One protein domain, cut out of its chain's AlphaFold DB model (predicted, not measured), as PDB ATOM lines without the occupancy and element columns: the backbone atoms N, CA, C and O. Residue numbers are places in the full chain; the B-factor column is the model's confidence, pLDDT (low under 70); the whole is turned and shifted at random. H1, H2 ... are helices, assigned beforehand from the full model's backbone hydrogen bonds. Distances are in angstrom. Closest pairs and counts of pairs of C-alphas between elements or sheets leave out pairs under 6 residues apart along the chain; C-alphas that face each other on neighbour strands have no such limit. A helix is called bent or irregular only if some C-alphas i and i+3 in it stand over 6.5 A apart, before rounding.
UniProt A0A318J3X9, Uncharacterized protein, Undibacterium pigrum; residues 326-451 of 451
ATOM      1  N   MET A 326     120.011  59.790 117.033       97.06
ATOM      2  CA  MET A 326     120.077  58.590 116.204       97.06
ATOM      3  C   MET A 326     120.494  58.922 114.769       97.06
ATOM      4  O   MET A 326     120.102  59.937 114.196       97.06
ATOM      5  N   THR A 327     121.279  58.032 114.173       97.06
ATOM      6  CA  THR A 327     121.498  58.019 112.724       97.06
ATOM      7  C   THR A 327     120.262  57.473 112.007       97.06
ATOM      8  O   THR A 327     119.471  56.738 112.600       97.06
ATOM      9  N   ALA A 328     120.149  57.735 110.703       95.62
ATOM     10  CA  ALA A 328     119.090  57.175 109.859       95.62
ATOM     11  C   ALA A 328     118.981  55.645 109.977       95.62
ATOM     12  O   ALA A 328     117.889  55.108 110.126       95.62
ATOM     13  N   LYS A 329     120.123  54.940 110.003       95.06
ATOM     14  CA  LYS A 329     120.171  53.475 110.135       95.06
ATOM     15  C   LYS A 329     119.620  52.986 111.479       95.06
ATOM     16  O   LYS A 329     118.940  51.967 111.523       95.06
ATOM     17  N   GLU A 330     119.936  53.678 112.570       95.38
ATOM     18  CA  GLU A 330     119.432  53.324 113.903       95.38
ATOM     19  C   GLU A 330     117.938  53.639 114.018       95.38
ATOM     20  O   GLU A 330     117.179  52.842 114.559       95.38
ATOM     21  N   ALA A 331     117.499  54.780 113.482       95.94
ATOM     22  CA  ALA A 331     116.090  55.157 113.470       95.94
ATOM     23  C   ALA A 331     115.248  54.181 112.620       95.94
ATOM     24  O   ALA A 331     114.143  53.807 113.016       95.94
ATOM     25  N   ASP A 332     115.798  53.689 111.506       92.88
ATOM     26  CA  ASP A 332     115.218  52.599 110.713       92.88
ATOM     27  C   ASP A 332     115.105  51.289 111.499       92.88
ATOM     28  O   ASP A 332     114.084  50.605 111.415       92.88
ATOM     29  N   ALA A 333     116.144  50.923 112.254       93.06
ATOM     30  CA  ALA A 333     116.127  49.712 113.070       93.06
ATOM     31  C   ALA A 333     115.066  49.797 114.179       93.06
ATOM     32  O   ALA A 333     114.299  48.854 114.374       93.06
ATOM     33  N   LEU A 334     114.964  50.947 114.848       94.69
ATOM     34  CA  LEU A 334     113.966  51.183 115.888       94.69
ATOM     35  C   LEU A 334     112.538  51.137 115.343       94.69
ATOM     36  O   LEU A 334     111.650  50.594 115.990       94.69
ATOM     37  N   THR A 335     112.323  51.671 114.144       93.12
ATOM     38  CA  THR A 335     111.015  51.682 113.480       93.12
ATOM     39  C   THR A 335     110.431  50.273 113.351       93.12
ATOM     40  O   THR A 335     109.252  50.067 113.630       93.12
ATOM     41  N   HIS A 336     111.263  49.291 112.998       90.75
ATOM     42  CA  HIS A 336     110.851  47.889 112.929       90.75
ATOM     43  C   HIS A 336     110.470  47.333 114.309       90.75
ATOM     44  O   HIS A 336     109.430  46.707 114.460       90.75
ATOM     45  N   LYS A 337     111.260  47.633 115.345       92.88
ATOM     46  CA  LYS A 337     110.993  47.166 116.716       92.88
ATOM     47  C   LYS A 337     109.768  47.831 117.353       92.88
ATOM     48  O   LYS A 337     109.153  47.251 118.242       92.88
ATOM     49  N   ILE A 338     109.416  49.051 116.939       93.12
ATOM     50  CA  ILE A 338     108.195  49.732 117.395       93.12
ATOM     51  C   ILE A 338     106.954  48.970 116.929       93.12
ATOM     52  O   ILE A 338     106.009  48.838 117.705       93.12
ATOM     53  N   SER A 339     106.945  48.446 115.699       89.75
ATOM     54  CA  SER A 339     105.778  47.717 115.195       89.75
ATOM     55  C   SER A 339     105.548  46.406 115.949       89.75
ATOM     56  O   SER A 339     104.428  46.140 116.378       89.75
ATOM     57  N   GLU A 340     106.621  45.671 116.259       90.50
ATOM     58  CA  GLU A 340     106.584  44.479 117.125       90.50
ATOM     59  C   GLU A 340     106.079  44.782 118.547       90.50
ATOM     60  O   GLU A 340     105.622  43.888 119.261       90.50
ATOM     61  N   ARG A 341     106.147  46.049 118.971       91.00
ATOM     62  CA  ARG A 341     105.745  46.536 120.298       91.00
ATOM     63  C   ARG A 341     104.425  47.308 120.283       91.00
ATOM     64  O   ARG A 341     104.177  48.088 121.198       91.00
ATOM     65  N   GLY A 342     103.582  47.098 119.272       89.62
ATOM     66  CA  GLY A 342     102.226  47.656 119.202       89.62
ATOM     67  C   GLY A 342     102.107  49.018 118.512       89.62
ATOM     68  O   GLY A 342     101.033  49.611 118.531       89.62
ATOM     69  N   GLY A 343     103.172  49.503 117.871       92.69
ATOM     70  CA  GLY A 343     103.123  50.700 117.029       92.69
ATOM     71  C   GLY A 343     103.229  52.027 117.789       92.69
ATOM     72  O   GLY A 343     103.509  52.081 118.985       92.69
ATOM     73  N   LEU A 344     103.044  53.130 117.061       93.44
ATOM     74  CA  LEU A 344     103.198  54.502 117.564       93.44
ATOM     75  C   LEU A 344     102.143  54.908 118.600       93.44
ATOM     76  O   LEU A 344     102.424  55.777 119.423       93.44
ATOM     77  N   ASP A 345     100.973  54.272 118.600       91.56
ATOM     78  CA  ASP A 345      99.886  54.551 119.551       91.56
ATOM     79  C   ASP A 345     100.281  54.335 121.009       91.56
ATOM     80  O   ASP A 345      99.713  54.947 121.915       91.56
ATOM     81  N   ASN A 346     101.287  53.492 121.228       92.62
ATOM     82  CA  ASN A 346     101.847  53.235 122.539       92.62
ATOM     83  C   ASN A 346     102.730  54.388 123.036       92.62
ATOM     84  O   ASN A 346     103.072  54.422 124.208       92.62
ATOM     85  N   ALA A 347     103.096  55.369 122.212       93.31
ATOM     86  CA  ALA A 347     103.781  56.574 122.674       93.31
ATOM     87  C   ALA A 347     102.808  57.693 123.064       93.31
ATOM     88  O   ALA A 347     101.682  57.802 122.571       93.31
ATOM     89  N   LYS A 348     103.282  58.595 123.930       91.38
ATOM     90  CA  LYS A 348     102.536  59.798 124.304       91.38
ATOM     91  C   LYS A 348     102.137  60.604 123.059       91.38
ATOM     92  O   LYS A 348     102.849  60.630 122.056       91.38
ATOM     93  N   ASP A 349     100.984  61.267 123.148       91.75
ATOM     94  CA  ASP A 349     100.393  62.082 122.080       91.75
ATOM     95  C   ASP A 349     100.057  61.266 120.811       91.75
ATOM     96  O   ASP A 349     100.000  61.814 119.709       91.75
ATOM     97  N   GLY A 350      99.835  59.951 120.952       92.06
ATOM     98  CA  GLY A 350      99.631  59.028 119.827       92.06
ATOM     99  C   GLY A 350     100.897  58.851 118.985       92.06
ATOM    100  O   GLY A 350     100.830  58.747 117.768       92.06
ATOM    101  N   GLY A 351     102.072  58.962 119.609       95.00
ATOM    102  CA  GLY A 351     103.364  58.818 118.941       95.00
ATOM    103  C   GLY A 351     103.777  59.961 118.022       95.00
ATOM    104  O   GLY A 351     104.807  59.845 117.363       95.00
ATOM    105  N   ALA A 352     103.063  61.091 118.022       96.50
ATOM    106  CA  ALA A 352     103.395  62.262 117.208       96.50
ATOM    107  C   ALA A 352     104.852  62.725 117.397       96.50
ATOM    108  O   ALA A 352     105.597  62.888 116.429       96.50
ATOM    109  N   GLY A 353     105.289  62.884 118.652       96.25
ATOM    110  CA  GLY A 353     106.656  63.312 118.966       96.25
ATOM    111  C   GLY A 353     107.718  62.296 118.538       96.25
ATOM    112  O   GLY A 353     108.762  62.680 118.008       96.25
ATOM    113  N   LEU A 354     107.432  61.001 118.716       96.38
ATOM    114  CA  LEU A 354     108.318  59.916 118.297       96.38
ATOM    115  C   LEU A 354     108.424  59.856 116.767       96.38
ATOM    116  O   LEU A 354     109.535  59.801 116.246       96.38
ATOM    117  N   LEU A 355     107.303  59.960 116.046       96.38
ATOM    118  CA  LEU A 355     107.280  60.001 114.585       96.38
ATOM    119  C   LEU A 355     108.082  61.189 114.046       96.38
ATOM    120  O   LEU A 355     108.983  61.002 113.230       96.38
ATOM    121  N   ALA A 356     107.814  62.402 114.541       97.25
ATOM    122  CA  ALA A 356     108.546  63.599 114.129       97.25
ATOM    123  C   ALA A 356     110.059  63.441 114.346       97.25
ATOM    124  O   ALA A 356     110.867  63.845 113.505       97.25
ATOM    125  N   TYR A 357     110.454  62.811 115.454       97.19
ATOM    126  CA  TYR A 357     111.853  62.521 115.724       97.19
ATOM    127  C   TYR A 357     112.463  61.497 114.763       97.19
ATOM    128  O   TYR A 357     113.572  61.724 114.275       97.19
ATOM    129  N   LEU A 358     111.772  60.392 114.473       96.62
ATOM    130  CA  LEU A 358     112.263  59.379 113.536       96.62
ATOM    131  C   LEU A 358     112.460  59.982 112.136       96.62
ATOM    132  O   LEU A 358     113.506  59.776 111.521       96.62
ATOM    133  N   ILE A 359     111.516  60.812 111.682       95.94
ATOM    134  CA  ILE A 359     111.600  61.536 110.404       95.94
ATOM    135  C   ILE A 359     112.795  62.492 110.402       95.94
ATOM    136  O   ILE A 359     113.612  62.464 109.483       95.94
ATOM    137  N   LYS A 360     112.950  63.297 111.461       97.00
ATOM    138  CA  LYS A 360     114.098  64.204 111.620       97.00
ATOM    139  C   LYS A 360     115.436  63.455 111.632       97.00
ATOM    140  O   LYS A 360     116.431  63.986 111.148       97.00
ATOM    141  N   SER A 361     115.456  62.236 112.168       96.44
ATOM    142  CA  SER A 361     116.640  61.368 112.220       96.44
ATOM    143  C   SER A 361     116.939  60.678 110.883       96.44
ATOM    144  O   SER A 361     117.949  59.990 110.762       96.44
ATOM    145  N   GLY A 362     116.089  60.873 109.867       96.19
ATOM    146  CA  GLY A 362     116.270  60.328 108.526       96.19
ATOM    147  C   GLY A 362     115.825  58.875 108.376       96.19
ATOM    148  O   GLY A 362     116.291  58.210 107.454       96.19
ATOM    149  N   ALA A 363     114.958  58.370 109.261       94.25
ATOM    150  CA  ALA A 363     114.350  57.063 109.046       94.25
ATOM    151  C   ALA A 363     113.514  57.054 107.757       94.25
ATOM    152  O   ALA A 363     112.826  58.017 107.406       94.25
ATOM    153  N   SER A 364     113.575  55.934 107.055       92.06
ATOM    154  CA  SER A 364     112.828  55.635 105.851       92.06
ATOM    155  C   SER A 364     111.334  55.628 106.154       92.06
ATOM    156  O   SER A 364     110.822  54.720 106.811       92.06
ATOM    157  N   LEU A 365     110.624  56.608 105.591       90.69
ATOM    158  CA  LEU A 365     109.163  56.698 105.646       90.69
ATOM    159  C   LEU A 365     108.497  55.402 105.179       90.69
ATOM    160  O   LEU A 365     107.517  54.961 105.766       90.69
ATOM    161  N   HIS A 366     109.093  54.743 104.186       86.31
ATOM    162  CA  HIS A 366     108.585  53.477 103.690       86.31
ATOM    163  C   HIS A 366     108.664  52.347 104.732       86.31
ATOM    164  O   HIS A 366     107.727  51.567 104.884       86.31
ATOM    165  N   ARG A 367     109.764  52.261 105.495       81.44
ATOM    166  CA  ARG A 367     109.914  51.244 106.551       81.44
ATOM    167  C   ARG A 367     108.990  51.488 107.740       81.44
ATOM    168  O   ARG A 367     108.616  50.527 108.406       81.44
ATOM    169  N   MET A 368     108.589  52.737 107.983       84.81
ATOM    170  CA  MET A 368     107.615  53.078 109.031       84.81
ATOM    171  C   MET A 368     106.238  52.469 108.812       84.81
ATOM    172  O   MET A 368     105.480  52.348 109.770       84.81
ATOM    173  N   ASN A 369     105.953  52.032 107.592       80.44
ATOM    174  CA  ASN A 369     104.685  51.460 107.181       80.44
ATOM    175  C   ASN A 369     104.926  50.287 106.209       80.44
ATOM    176  O   ASN A 369     104.338  50.200 105.132       80.44
ATOM    177  N   SER A 370     105.861  49.395 106.545       71.50
ATOM    178  CA  SER A 370     106.296  48.309 105.658       71.50
ATOM    179  C   SER A 370     105.181  47.276 105.414       71.50
ATOM    180  O   SER A 370     105.170  46.219 106.030       71.50
ATOM    181  N   GLY A 371     104.242  47.590 104.515       59.50
ATOM    182  CA  GLY A 371     103.072  46.761 104.210       59.50
ATOM    183  C   GLY A 371     101.937  46.875 105.228       59.50
ATOM    184  O   GLY A 371     101.141  45.953 105.338       59.50
ATOM    185  N   GLY A 372     101.874  47.971 105.992       62.62
ATOM    186  CA  GLY A 372     100.813  48.162 106.977       62.62
ATOM    187  C   GLY A 372     101.008  47.446 108.316       62.62
ATOM    188  O   GLY A 372     100.259  47.706 109.241       62.62
ATOM    189  N   ASP A 373     102.071  46.658 108.479       71.62
ATOM    190  CA  ASP A 373     102.518  46.125 109.781       71.62
ATOM    191  C   ASP A 373     103.671  46.960 110.374       71.62
ATOM    192  O   ASP A 373     104.516  46.476 111.131       71.62
ATOM    193  N   GLY A 374     103.764  48.227 109.964       81.62
ATOM    194  CA  GLY A 374     104.800  49.152 110.407       81.62
ATOM    195  C   GLY A 374     104.496  49.812 111.752       81.62
ATOM    196  O   GLY A 374     103.508  49.518 112.422       81.62
ATOM    197  N   ALA A 375     105.370  50.736 112.152       83.81
ATOM    198  CA  ALA A 375     105.168  51.558 113.343       83.81
ATOM    199  C   ALA A 375     103.877  52.398 113.250       83.81
ATOM    200  O   ALA A 375     103.241  52.650 114.271       83.81
ATOM    201  N   PHE A 376     103.491  52.804 112.038       88.75
ATOM    202  CA  PHE A 376     102.194  53.396 111.713       88.75
ATOM    203  C   PHE A 376     101.409  52.427 110.824       88.75
ATOM    204  O   PHE A 376     101.920  51.989 109.793       88.75
ATOM    205  N   ASN A 377     100.173  52.114 111.205       89.06
ATOM    206  CA  ASN A 377      99.304  51.172 110.505       89.06
ATOM    207  C   ASN A 377      97.835  51.622 110.513       89.06
ATOM    208  O   ASN A 377      97.476  52.647 111.090       89.06
ATOM    209  N   ALA A 378      96.961  50.843 109.879       88.94
ATOM    210  CA  ALA A 378      95.529  51.135 109.825       88.94
ATOM    211  C   ALA A 378      94.808  51.157 111.177       88.94
ATOM    212  O   ALA A 378      93.736  51.754 111.281       88.94
ATOM    213  N   TYR A 379      95.381  50.536 112.203       90.62
ATOM    214  CA  TYR A 379      94.828  50.528 113.556       90.62
ATOM    215  C   TYR A 379      95.320  51.709 114.399       90.62
ATOM    216  O   TYR A 379      94.791  51.923 115.487       90.62
ATOM    217  N   THR A 380      96.282  52.486 113.889       91.75
ATOM    218  CA  THR A 380      96.840  53.648 114.583       91.75
ATOM    219  C   THR A 380      95.761  54.717 114.794       91.75
ATOM    220  O   THR A 380      95.043  55.095 113.863       91.75
ATOM    221  N   ARG A 381      95.628  55.225 116.018       93.38
ATOM    222  CA  ARG A 381      94.695  56.300 116.372       93.38
ATOM    223  C   ARG A 381      95.269  57.638 115.940       93.38
ATOM    224  O   ARG A 381      96.340  58.053 116.385       93.38
ATOM    225  N   LEU A 382      94.533  58.365 115.104       95.00
ATOM    226  CA  LEU A 382      95.030  59.609 114.539       95.00
ATOM    227  C   LEU A 382      94.776  60.773 115.500       95.00
ATOM    228  O   LEU A 382      93.824  61.539 115.358       95.00
ATOM    229  N   SER A 383      95.654  60.925 116.493       95.06
ATOM    230  CA  SER A 383      95.589  62.066 117.411       95.06
ATOM    231  C   SER A 383      95.749  63.399 116.652       95.06
ATOM    232  O   SER A 383      96.439  63.445 115.627       95.06
ATOM    233  N   PRO A 384      95.205  64.524 117.159       95.88
ATOM    234  CA  PRO A 384      95.418  65.834 116.538       95.88
ATOM    235  C   PRO A 384      96.903  66.200 116.384       95.88
ATOM    236  O   PRO A 384      97.296  66.804 115.389       95.88
ATOM    237  N   ALA A 385      97.741  65.800 117.345       96.56
ATOM    238  CA  ALA A 385      99.183  66.021 117.284       96.56
ATOM    239  C   ALA A 385      99.847  65.164 116.194       96.56
ATOM    240  O   ALA A 385     100.724  65.648 115.482       96.56
ATOM    241  N   LEU A 386      99.420  63.908 116.035       96.12
ATOM    242  CA  LEU A 386      99.941  63.019 115.000       96.12
ATOM    243  C   LEU A 386      99.530  63.511 113.610       96.12
ATOM    244  O   LEU A 386     100.360  63.561 112.703       96.12
ATOM    245  N   GLN A 387      98.280  63.954 113.462       96.25
ATOM    246  CA  GLN A 387      97.783  64.557 112.230       96.25
ATOM    247  C   GLN A 387      98.582  65.805 111.839       96.25
ATOM    248  O   GLN A 387      98.881  65.989 110.661       96.25
ATOM    249  N   GLU A 388      98.970  66.638 112.807       97.12
ATOM    250  CA  GLU A 388      99.810  67.810 112.555       97.12
ATOM    251  C   GLU A 388     101.187  67.420 111.996       97.12
ATOM    252  O   GLU A 388     101.635  67.996 111.008       97.12
ATOM    253  N   VAL A 389     101.831  66.387 112.553       96.81
ATOM    254  CA  VAL A 389     103.107  65.869 112.025       96.81
ATOM    255  C   VAL A 389     102.939  65.336 110.602       96.81
ATOM    256  O   VAL A 389     103.759  65.629 109.734       96.81
ATOM    257  N   LEU A 390     101.857  64.601 110.324       95.75
ATOM    258  CA  LEU A 390     101.579  64.098 108.976       95.75
ATOM    259  C   LEU A 390     101.260  65.226 107.980       95.75
ATOM    260  O   LEU A 390     101.634  65.131 106.814       95.75
ATOM    261  N   ASN A 391     100.618  66.314 108.420       96.00
ATOM    262  CA  ASN A 391     100.327  67.478 107.577       96.00
ATOM    263  C   ASN A 391     101.588  68.226 107.125       96.00
ATOM    264  O   ASN A 391     101.560  68.870 106.073       96.00
ATOM    265  N   GLN A 392     102.680  68.127 107.887       96.75
ATOM    266  CA  GLN A 392     103.975  68.720 107.544       96.75
ATOM    267  C   GLN A 392     104.702  67.957 106.427       96.75
ATOM    268  O   GLN A 392     105.640  68.494 105.836       96.75
ATOM    269  N   LEU A 393     104.265  66.734 106.102       95.38
ATOM    270  CA  LEU A 393     104.787  65.984 104.964       95.38
ATOM    271  C   LEU A 393     104.248  66.551 103.650       95.38
ATOM    272  O   LEU A 393     103.048  66.807 103.479       95.38
ATOM    273  N   ASN A 394     105.149  66.718 102.684       94.81
ATOM    274  CA  ASN A 394     104.733  66.994 101.315       94.81
ATOM    275  C   ASN A 394     104.092  65.743 100.685       94.81
ATOM    276  O   ASN A 394     104.180  64.639 101.223       94.81
ATOM    277  N   ASP A 395     103.443  65.908  99.533       91.12
ATOM    278  CA  ASP A 395     102.694  64.813  98.909       91.12
ATOM    279  C   ASP A 395     103.582  63.621  98.527       91.12
ATOM    280  O   ASP A 395     103.138  62.483  98.652       91.12
ATOM    281  N   GLN A 396     104.843  63.853  98.141       91.81
ATOM    282  CA  GLN A 396     105.793  62.780  97.833       91.81
ATOM    283  C   GLN A 396     106.186  61.999  99.094       91.81
ATOM    284  O   GLN A 396     106.149  60.773  99.094       91.81
ATOM    285  N   GLN A 397     106.527  62.689 100.181       92.81
ATOM    286  CA  GLN A 397     106.859  62.064 101.462       92.81
ATOM    287  C   GLN A 397     105.671  61.281 102.014       92.81
ATOM    288  O   GLN A 397     105.831  60.153 102.471       92.81
ATOM    289  N   LEU A 398     104.469  61.857 101.942       91.88
ATOM    290  CA  LEU A 398     103.258  61.176 102.374       91.88
ATOM    291  C   LEU A 398     102.990  59.936 101.513       91.88
ATOM    292  O   LEU A 398     102.641  58.898 102.058       91.88
ATOM    293  N   GLN A 399     103.208  60.010 100.197       89.12
ATOM    294  CA  GLN A 399     103.101  58.864  99.294       89.12
ATOM    295  C   GLN A 399     104.118  57.765  99.645       89.12
ATOM    296  O   GLN A 399     103.739  56.603  99.756       89.12
ATOM    297  N   GLU A 400     105.386  58.118  99.876       88.75
ATOM    298  CA  GLU A 400     106.427  57.183 100.336       88.75
ATOM    299  C   GLU A 400     106.077  56.547 101.688       88.75
ATOM    300  O   GLU A 400     106.385  55.377 101.919       88.75
ATOM    301  N   PHE A 401     105.418  57.312 102.561       88.56
ATOM    302  CA  PHE A 401     104.978  56.864 103.874       88.56
ATOM    303  C   PHE A 401     103.790  55.903 103.798       88.56
ATOM    304  O   PHE A 401     103.804  54.903 104.493       88.56
ATOM    305  N   ILE A 402     102.765  56.150 102.976       86.75
ATOM    306  CA  ILE A 402     101.507  55.371 103.023       86.75
ATOM    307  C   ILE A 402     101.397  54.266 101.963       86.75
ATOM    308  O   ILE A 402     100.599  53.338 102.133       86.75
ATOM    309  N   CYS A 403     102.122  54.389 100.848       84.69
ATOM    310  CA  CYS A 403     101.990  53.480  99.714       84.69
ATOM    311  C   CYS A 403     102.946  52.277  99.851       84.69
ATOM    312  O   CYS A 403     104.077  52.424 100.324       84.69
ATOM    313  N   PRO A 404     102.533  51.080  99.396       77.62
ATOM    314  CA  PRO A 404     103.382  49.893  99.423       77.62
ATOM    315  C   PRO A 404     104.570  50.030  98.455       77.62
ATOM    316  O   PRO A 404     104.455  50.670  97.407       77.62
ATOM    317  N   VAL A 405     105.705  49.383  98.763       78.50
ATOM    318  CA  VAL A 405     106.815  49.276  97.802       78.50
ATOM    319  C   VAL A 405     106.460  48.228  96.753       78.50
ATOM    320  O   VAL A 405     106.146  47.089  97.113       78.50
ATOM    321  N   PRO A 406     106.555  48.571  95.457       74.69
ATOM    322  CA  PRO A 406     106.293  47.624  94.385       74.69
ATOM    323  C   PRO A 406     107.159  46.359  94.505       74.69
ATOM    324  O   PRO A 406     108.385  46.449  94.575       74.69
ATOM    325  N   GLY A 407     106.524  45.181  94.480       72.81
ATOM    326  CA  GLY A 407     107.196  43.885  94.315       72.81
ATOM    327  C   GLY A 407     107.867  43.285  95.555       72.81
ATOM    328  O   GLY A 407     108.631  42.337  95.401       72.81
ATOM    329  N   LYS A 408     107.626  43.815  96.764       67.25
ATOM    330  CA  LYS A 408     108.140  43.219  98.017       67.25
ATOM    331  C   LYS A 408     107.109  42.465  98.854       67.25
ATOM    332  O   LYS A 408     107.510  41.618  99.643       67.25
ATOM    333  N   TYR A 409     105.827  42.775  98.694       62.97
ATOM    334  CA  TYR A 409     104.745  42.195  99.482       62.97
ATOM    335  C   TYR A 409     103.599  41.867  98.527       62.97
ATOM    336  O   TYR A 409     103.029  42.780  97.924       62.97
ATOM    337  N   ASP A 410     103.320  40.576  98.339       55.84
ATOM    338  CA  ASP A 410     102.247  40.101  97.452       55.84
ATOM    339  C   ASP A 410     100.852  40.487  97.988       55.84
ATOM    340  O   ASP A 410      99.918  40.671  97.210       55.84
ATOM    341  N   ASP A 411     100.758  40.779  99.289       54.75
ATOM    342  CA  ASP A 411      99.542  41.211  99.987       54.75
ATOM    343  C   ASP A 411      99.509  42.737 100.178       54.75
ATOM    344  O   ASP A 411      99.162  43.234 101.241       54.75
ATOM    345  N   GLY A 412      99.951  43.497  99.166       52.75
ATOM    346  CA  GLY A 412     100.187  44.948  99.193       52.75
ATOM    347  C   GLY A 412      98.975  45.827  99.525       52.75
ATOM    348  O   GLY A 412      98.513  46.608  98.688       52.75
ATOM    349  N   TYR A 413      98.490  45.771 100.760       63.69
ATOM    350  CA  TYR A 413      97.532  46.728 101.267       63.69
ATOM    351  C   TYR A 413      98.274  48.022 101.598       63.69
ATOM    352  O   TYR A 413      99.124  48.083 102.483       63.69
ATOM    353  N   ALA A 414      97.954  49.093 100.874       75.38
ATOM    354  CA  ALA A 414      98.284  50.420 101.373       75.38
ATOM    355  C   ALA A 414      97.529  50.663 102.684       75.38
ATOM    356  O   ALA A 414      96.426  50.137 102.865       75.38
ATOM    357  N   VAL A 415      98.051  51.562 103.520       87.19
ATOM    358  CA  VAL A 415      97.388  52.001 104.766       87.19
ATOM    359  C   VAL A 415      95.924  52.338 104.536       87.19
ATOM    360  O   VAL A 415      95.086  52.028 105.367       87.19
ATOM    361  N   TYR A 416      95.590  52.942 103.392       87.25
ATOM    362  CA  TYR A 416      94.211  53.273 103.055       87.25
ATOM    363  C   TYR A 416      93.294  52.044 102.953       87.25
ATOM    364  O   TYR A 416      92.177  52.074 103.462       87.25
ATOM    365  N   ALA A 417      93.746  50.971 102.298       84.44
ATOM    366  CA  ALA A 417      92.950  49.759 102.128       84.44
ATOM    367  C   ALA A 417      92.759  49.044 103.470       84.44
ATOM    368  O   ALA A 417      91.635  48.700 103.826       84.44
ATOM    369  N   GLN A 418      93.832  48.932 104.255       87.25
ATOM    370  CA  GLN A 418      93.741  48.397 105.609       87.25
ATOM    371  C   GLN A 418      92.878  49.279 106.520       87.25
ATOM    372  O   GLN A 418      92.144  48.766 107.351       87.25
ATOM    373  N   ALA A 419      92.920  50.608 106.373       90.81
ATOM    374  CA  ALA A 419      92.100  51.516 107.173       90.81
ATOM    375  C   ALA A 419      90.610  51.358 106.855       90.81
ATOM    376  O   ALA A 419      89.792  51.499 107.758       90.81
ATOM    377  N   ILE A 420      90.255  51.041 105.602       90.44
ATOM    378  CA  ILE A 420      88.887  50.655 105.232       90.44
ATOM    379  C   ILE A 420      88.490  49.360 105.939       90.44
ATOM    380  O   ILE A 420      87.427  49.321 106.549       90.44
ATOM    381  N   GLU A 421      89.338  48.333 105.882       89.56
ATOM    382  CA  GLU A 421      89.084  47.036 106.520       89.56
ATOM    383  C   GLU A 421      88.975  47.146 108.050       89.56
ATOM    384  O   GLU A 421      88.092  46.549 108.657       89.56
ATOM    385  N   ALA A 422      89.818  47.973 108.667       91.38
ATOM    386  CA  ALA A 422      89.801  48.278 110.094       91.38
ATOM    387  C   ALA A 422      88.712  49.292 110.500       91.38
ATOM    388  O   ALA A 422      88.630  49.664 111.670       91.38
ATOM    389  N   GLU A 423      87.918  49.793 109.547       95.19
ATOM    390  CA  GLU A 423      86.910  50.844 109.742       95.19
ATOM    391  C   GLU A 423      87.446  52.129 110.419       95.19
ATOM    392  O   GLU A 423      86.711  52.868 111.086       95.19
ATOM    393  N   ASN A 424      88.729  52.454 110.221       94.50
ATOM    394  CA  ASN A 424      89.377  53.622 110.817       94.50
ATOM    395  C   ASN A 424      89.022  54.911 110.056       94.50
ATOM    396  O   ASN A 424      89.737  55.385 109.167       94.50
ATOM    397  N   LYS A 425      87.880  55.500 110.425       96.25
ATOM    398  CA  LYS A 425      87.316  56.702 109.785       96.25
ATOM    399  C   LYS A 425      88.255  57.910 109.814       96.25
ATOM    400  O   LYS A 425      88.206  58.716 108.885       96.25
ATOM    401  N   GLU A 426      89.096  58.036 110.839       95.50
ATOM    402  CA  GLU A 426      90.021  59.164 110.992       95.50
ATOM    403  C   GLU A 426      91.118  59.114 109.923       95.50
ATOM    404  O   GLU A 426      91.283  60.075 109.166       95.50
ATOM    405  N   ILE A 427      91.789  57.963 109.779       94.00
ATOM    406  CA  ILE A 427      92.799  57.752 108.732       94.00
ATOM    407  C   ILE A 427      92.165  57.859 107.340       94.00
ATOM    408  O   ILE A 427      92.706  58.550 106.476       94.00
ATOM    409  N   ILE A 428      90.999  57.240 107.113       93.94
ATOM    410  CA  ILE A 428      90.300  57.318 105.817       93.94
ATOM    411  C   ILE A 428      90.016  58.776 105.446       93.94
ATOM    412  O   ILE A 428      90.265  59.185 104.309       93.94
ATOM    413  N   SER A 429      89.491  59.568 106.386       95.38
ATOM    414  CA  SER A 429      89.158  60.970 106.124       95.38
ATOM    415  C   SER A 429      90.404  61.808 105.851       95.38
ATOM    416  O   SER A 429      90.395  62.617 104.921       95.38
ATOM    417  N   PHE A 430      91.473  61.605 106.627       95.19
ATOM    418  CA  PHE A 430      92.753  62.283 106.430       95.19
ATOM    419  C   PHE A 430      93.341  61.986 105.043       95.19
ATOM    420  O   PHE A 430      93.684  62.904 104.295       95.19
ATOM    421  N   LEU A 431      93.391  60.711 104.653       92.19
ATOM    422  CA  LEU A 431      93.953  60.301 103.366       92.19
ATOM    423  C   LEU A 431      93.126  60.824 102.186       92.19
ATOM    424  O   LEU A 431      93.699  61.383 101.249       92.19
ATOM    425  N   LYS A 432      91.788  60.775 102.265       92.38
ATOM    426  CA  LYS A 432      90.907  61.380 101.248       92.38
ATOM    427  C   LYS A 432      91.142  62.882 101.101       92.38
ATOM    428  O   LYS A 432      91.222  63.377  99.978       92.38
ATOM    429  N   GLN A 433      91.296  63.608 102.212       94.25
ATOM    430  CA  GLN A 433      91.587  65.046 102.189       94.25
ATOM    431  C   GLN A 433      92.912  65.350 101.469       94.25
ATOM    432  O   GLN A 433      93.014  66.350 100.759       94.25
ATOM    433  N   ARG A 434      93.906  64.465 101.602       92.94
ATOM    434  CA  ARG A 434      95.208  64.546 100.923       92.94
ATOM    435  C   ARG A 434      95.222  63.928  99.518       92.94
ATOM    436  O   ARG A 434      96.291  63.817  98.929       92.94
ATOM    437  N   LYS A 435      94.057  63.553  98.966       89.12
ATOM    438  CA  LYS A 435      93.904  62.890  97.652       89.12
ATOM    439  C   LYS A 435      94.681  61.568  97.534       89.12
ATOM    440  O   LYS A 435      95.156  61.195  96.466       89.12
ATOM    441  N   MET A 436      94.785  60.847  98.645       84.44
ATOM    442  CA  MET A 436      95.335  59.495  98.743       84.44
ATOM    443  C   MET A 436      94.147  58.521  98.886       84.44
ATOM    444  O   MET A 436      93.249  58.804  99.682       84.44
ATOM    445  N   PRO A 437      94.065  57.403  98.134       69.12
ATOM    446  CA  PRO A 437      95.161  56.643  97.523       69.12
ATOM    447  C   PRO A 437      95.365  56.828  96.009       69.12
ATOM    448  O   PRO A 437      96.146  56.081  95.427       69.12
ATOM    449  N   GLU A 438      94.662  57.751  95.346       71.38
ATOM    450  CA  GLU A 438      94.656  57.877  93.870       71.38
ATOM    451  C   GLU A 438      96.055  58.048  93.249       71.38
ATOM    452  O   GLU A 438      96.266  57.754  92.073       71.38
ATOM    453  N   THR A 439      97.024  58.483  94.050       70.00
ATOM    454  CA  THR A 439      98.426  58.668  93.675       70.00
ATOM    455  C   THR A 439      99.318  57.454  93.978       70.00
ATOM    456  O   THR A 439     100.449  57.416  93.498       70.00
ATOM    457  N   CYS A 440      98.866  56.434  94.722       76.00
ATOM    458  CA  CYS A 440      99.670  55.234  94.973       76.00
ATOM    459  C   CYS A 440      99.815  54.400  93.682       76.00
ATOM    460  O   CYS A 440      98.812  54.021  93.067       76.00
ATOM    461  N   PRO A 441     101.046  54.073  93.246       68.00
ATOM    462  CA  PRO A 441     101.261  53.341  92.006       68.00
ATOM    463  C   PRO A 441     100.693  51.918  92.096       68.00
ATOM    464  O   PRO A 441     101.113  51.130  92.935       68.00
ATOM    465  N   LYS A 442      99.767  51.589  91.182       64.19
ATOM    466  CA  LYS A 442      99.187  50.247  90.980       64.19
ATOM    467  C   LYS A 442      98.666  49.590  92.267       64.19
ATOM    468  O   LYS A 442      99.136  48.522  92.648       64.19
ATOM    469  N   MET A 443      97.625  50.155  92.879       55.75
ATOM    470  CA  MET A 443      96.766  49.317  93.720       55.75
ATOM    471  C   MET A 443      96.173  48.198  92.850       55.75
ATOM    472  O   MET A 443      95.645  48.511  91.772       55.75
ATOM    473  N   PRO A 444      96.233  46.920  93.269       55.28
ATOM    474  CA  PRO A 444      95.364  45.903  92.702       55.28
ATOM    475  C   PRO A 444      93.953  46.477  92.784       55.28
ATOM    476  O   PRO A 444      93.516  46.869  93.866       55.28
ATOM    477  N   ARG A 445      93.275  46.648  91.643       54.34
ATOM    478  CA  ARG A 445      91.875  47.076  91.668       54.34
ATOM    479  C   ARG A 445      91.174  46.065  92.557       54.34
ATOM    480  O   ARG A 445      91.168  44.888  92.201       54.34
ATOM    481  N   ALA A 446      90.665  46.512  93.707       52.53
ATOM    482  CA  ALA A 446      89.774  45.700  94.511       52.53
ATOM    483  C   ALA A 446      88.736  45.171  93.526       52.53
ATOM    484  O   ALA A 446      88.073  45.960  92.847       52.53
ATOM    485  N   ASN A 447      88.721  43.855  93.315       49.53
ATOM    486  CA  ASN A 447      87.697  43.247  92.491       49.53
ATOM    487  C   ASN A 447      86.396  43.651  93.162       49.53
ATOM    488  O   ASN A 447      86.140  43.222  94.283       49.53
ATOM    489  N   ASN A 448      85.659  44.558  92.522       45.34
ATOM    490  CA  ASN A 448      84.369  45.031  92.981       45.34
ATOM    491  C   ASN A 448      83.462  43.802  93.095       45.34
ATOM    492  O   ASN A 448      82.816  43.412  92.124       45.34
ATOM    493  N   THR A 449      83.445  43.155  94.257       44.16
ATOM    494  CA  THR A 449      82.335  42.311  94.667       44.16
ATOM    495  C   THR A 449      81.202  43.284  94.928       44.16
ATOM    496  O   THR A 449      81.188  43.992  95.931       44.16
ATOM    497  N   SER A 450      80.376  43.408  93.898       41.72
ATOM    498  CA  SER A 450      79.153  44.190  93.823       41.72
ATOM    499  C   SER A 450      78.267  44.013  95.054       41.72
ATOM    500  O   SER A 450      78.198  42.911  95.600       41.72
ATOM    501  N   GLU A 451      77.604  45.120  95.400       40.47
ATOM    502  CA  GLU A 451      76.443  45.259  96.294       40.47
ATOM    503  C   GLU A 451      75.453  44.089  96.283       40.47
ATOM    504  O   GLU A 451      75.208  43.511  95.194       40.47
TER     505      GLU A 451
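This is residues 326 to 451 of the 451 residues of an uncharacterized protein of Undibacterium pigrum (UniProt A0A318J3X9). Seven short helices sit in three groups along the long axis: H1 and H2 at one end, H3, H4 and H5 in the middle, H6 and H7 at the other end. From there a tail, residues 445 to 451, runs off and adds to the length. The 126 printed residues hold H1 to H7 in chain order and no named strand; the class is all helix. The whole is compact, with a radius of gyration of the C-alphas of 13.9 A, and spans 48 by 31 by 27 A.

H1, residues 328 to 340, and H2, residues 348 to 360, form a hairpin that only just touches, with 3 pairs of C-alphas within 8 A, Ala 331 and Leu 358 closest at 5.7 A. The hub H3, residues 367 to 372, touches H1 residues 332 to 336 alone, closest C-alphas Thr 335 and Met 368, 5.8 A. H4, residues 384 to 391, touches H2 at a shallow tilt of 24 degrees, closest C-alphas Ala 352 and Leu 386, 4.2 A. H5, residues 395 to 402, touches H3 at a steep tilt of 62 degrees, closest C-alphas Asn 369 and Phe 401, 6.3 A. H6, residues 415 to 421, touches H3, closest C-alphas Gly 372 and Val 415, 5.6 A. H7, residues 425 to 433, forms a hairpin with H6, closest C-alphas Ala 419 and Ile 428, 6.2 A. H4 and H7 are near each other; H1 and H7 are apart. Helix packing is mostly aligned, only just: 4 of 6 touching pairs have a shallow tilt. Every O i to N i+4 pair is within hydrogen-bond range in H1, H4, H5, H6 and H7; H2 has 6 of 9, H3 0 of 2 with 1 of 3 O i to N i+3 pairs.

H1 begins at C-alpha 328 (119.090, 57.175, 109.859) and measures 19.2 A; H2 measures 17.7 A. H7 ends at C-alpha 433 (91.587, 65.046, 102.189). H2 and H3 are irregular: C-alphas 350 and 353 are 8.3 A apart, C-alphas 368 and 371 9.2 A.

The two farthest C-alphas, Met 326 and Glu 451, are 49.8 A apart. The printed part has no cut; the links H3 to H4 and H5 to H6 are long. Mean pLDDT of the printed part is 85.1; residues 371 to 372, 408 to 413, 437 and 441 to 451 are under 70.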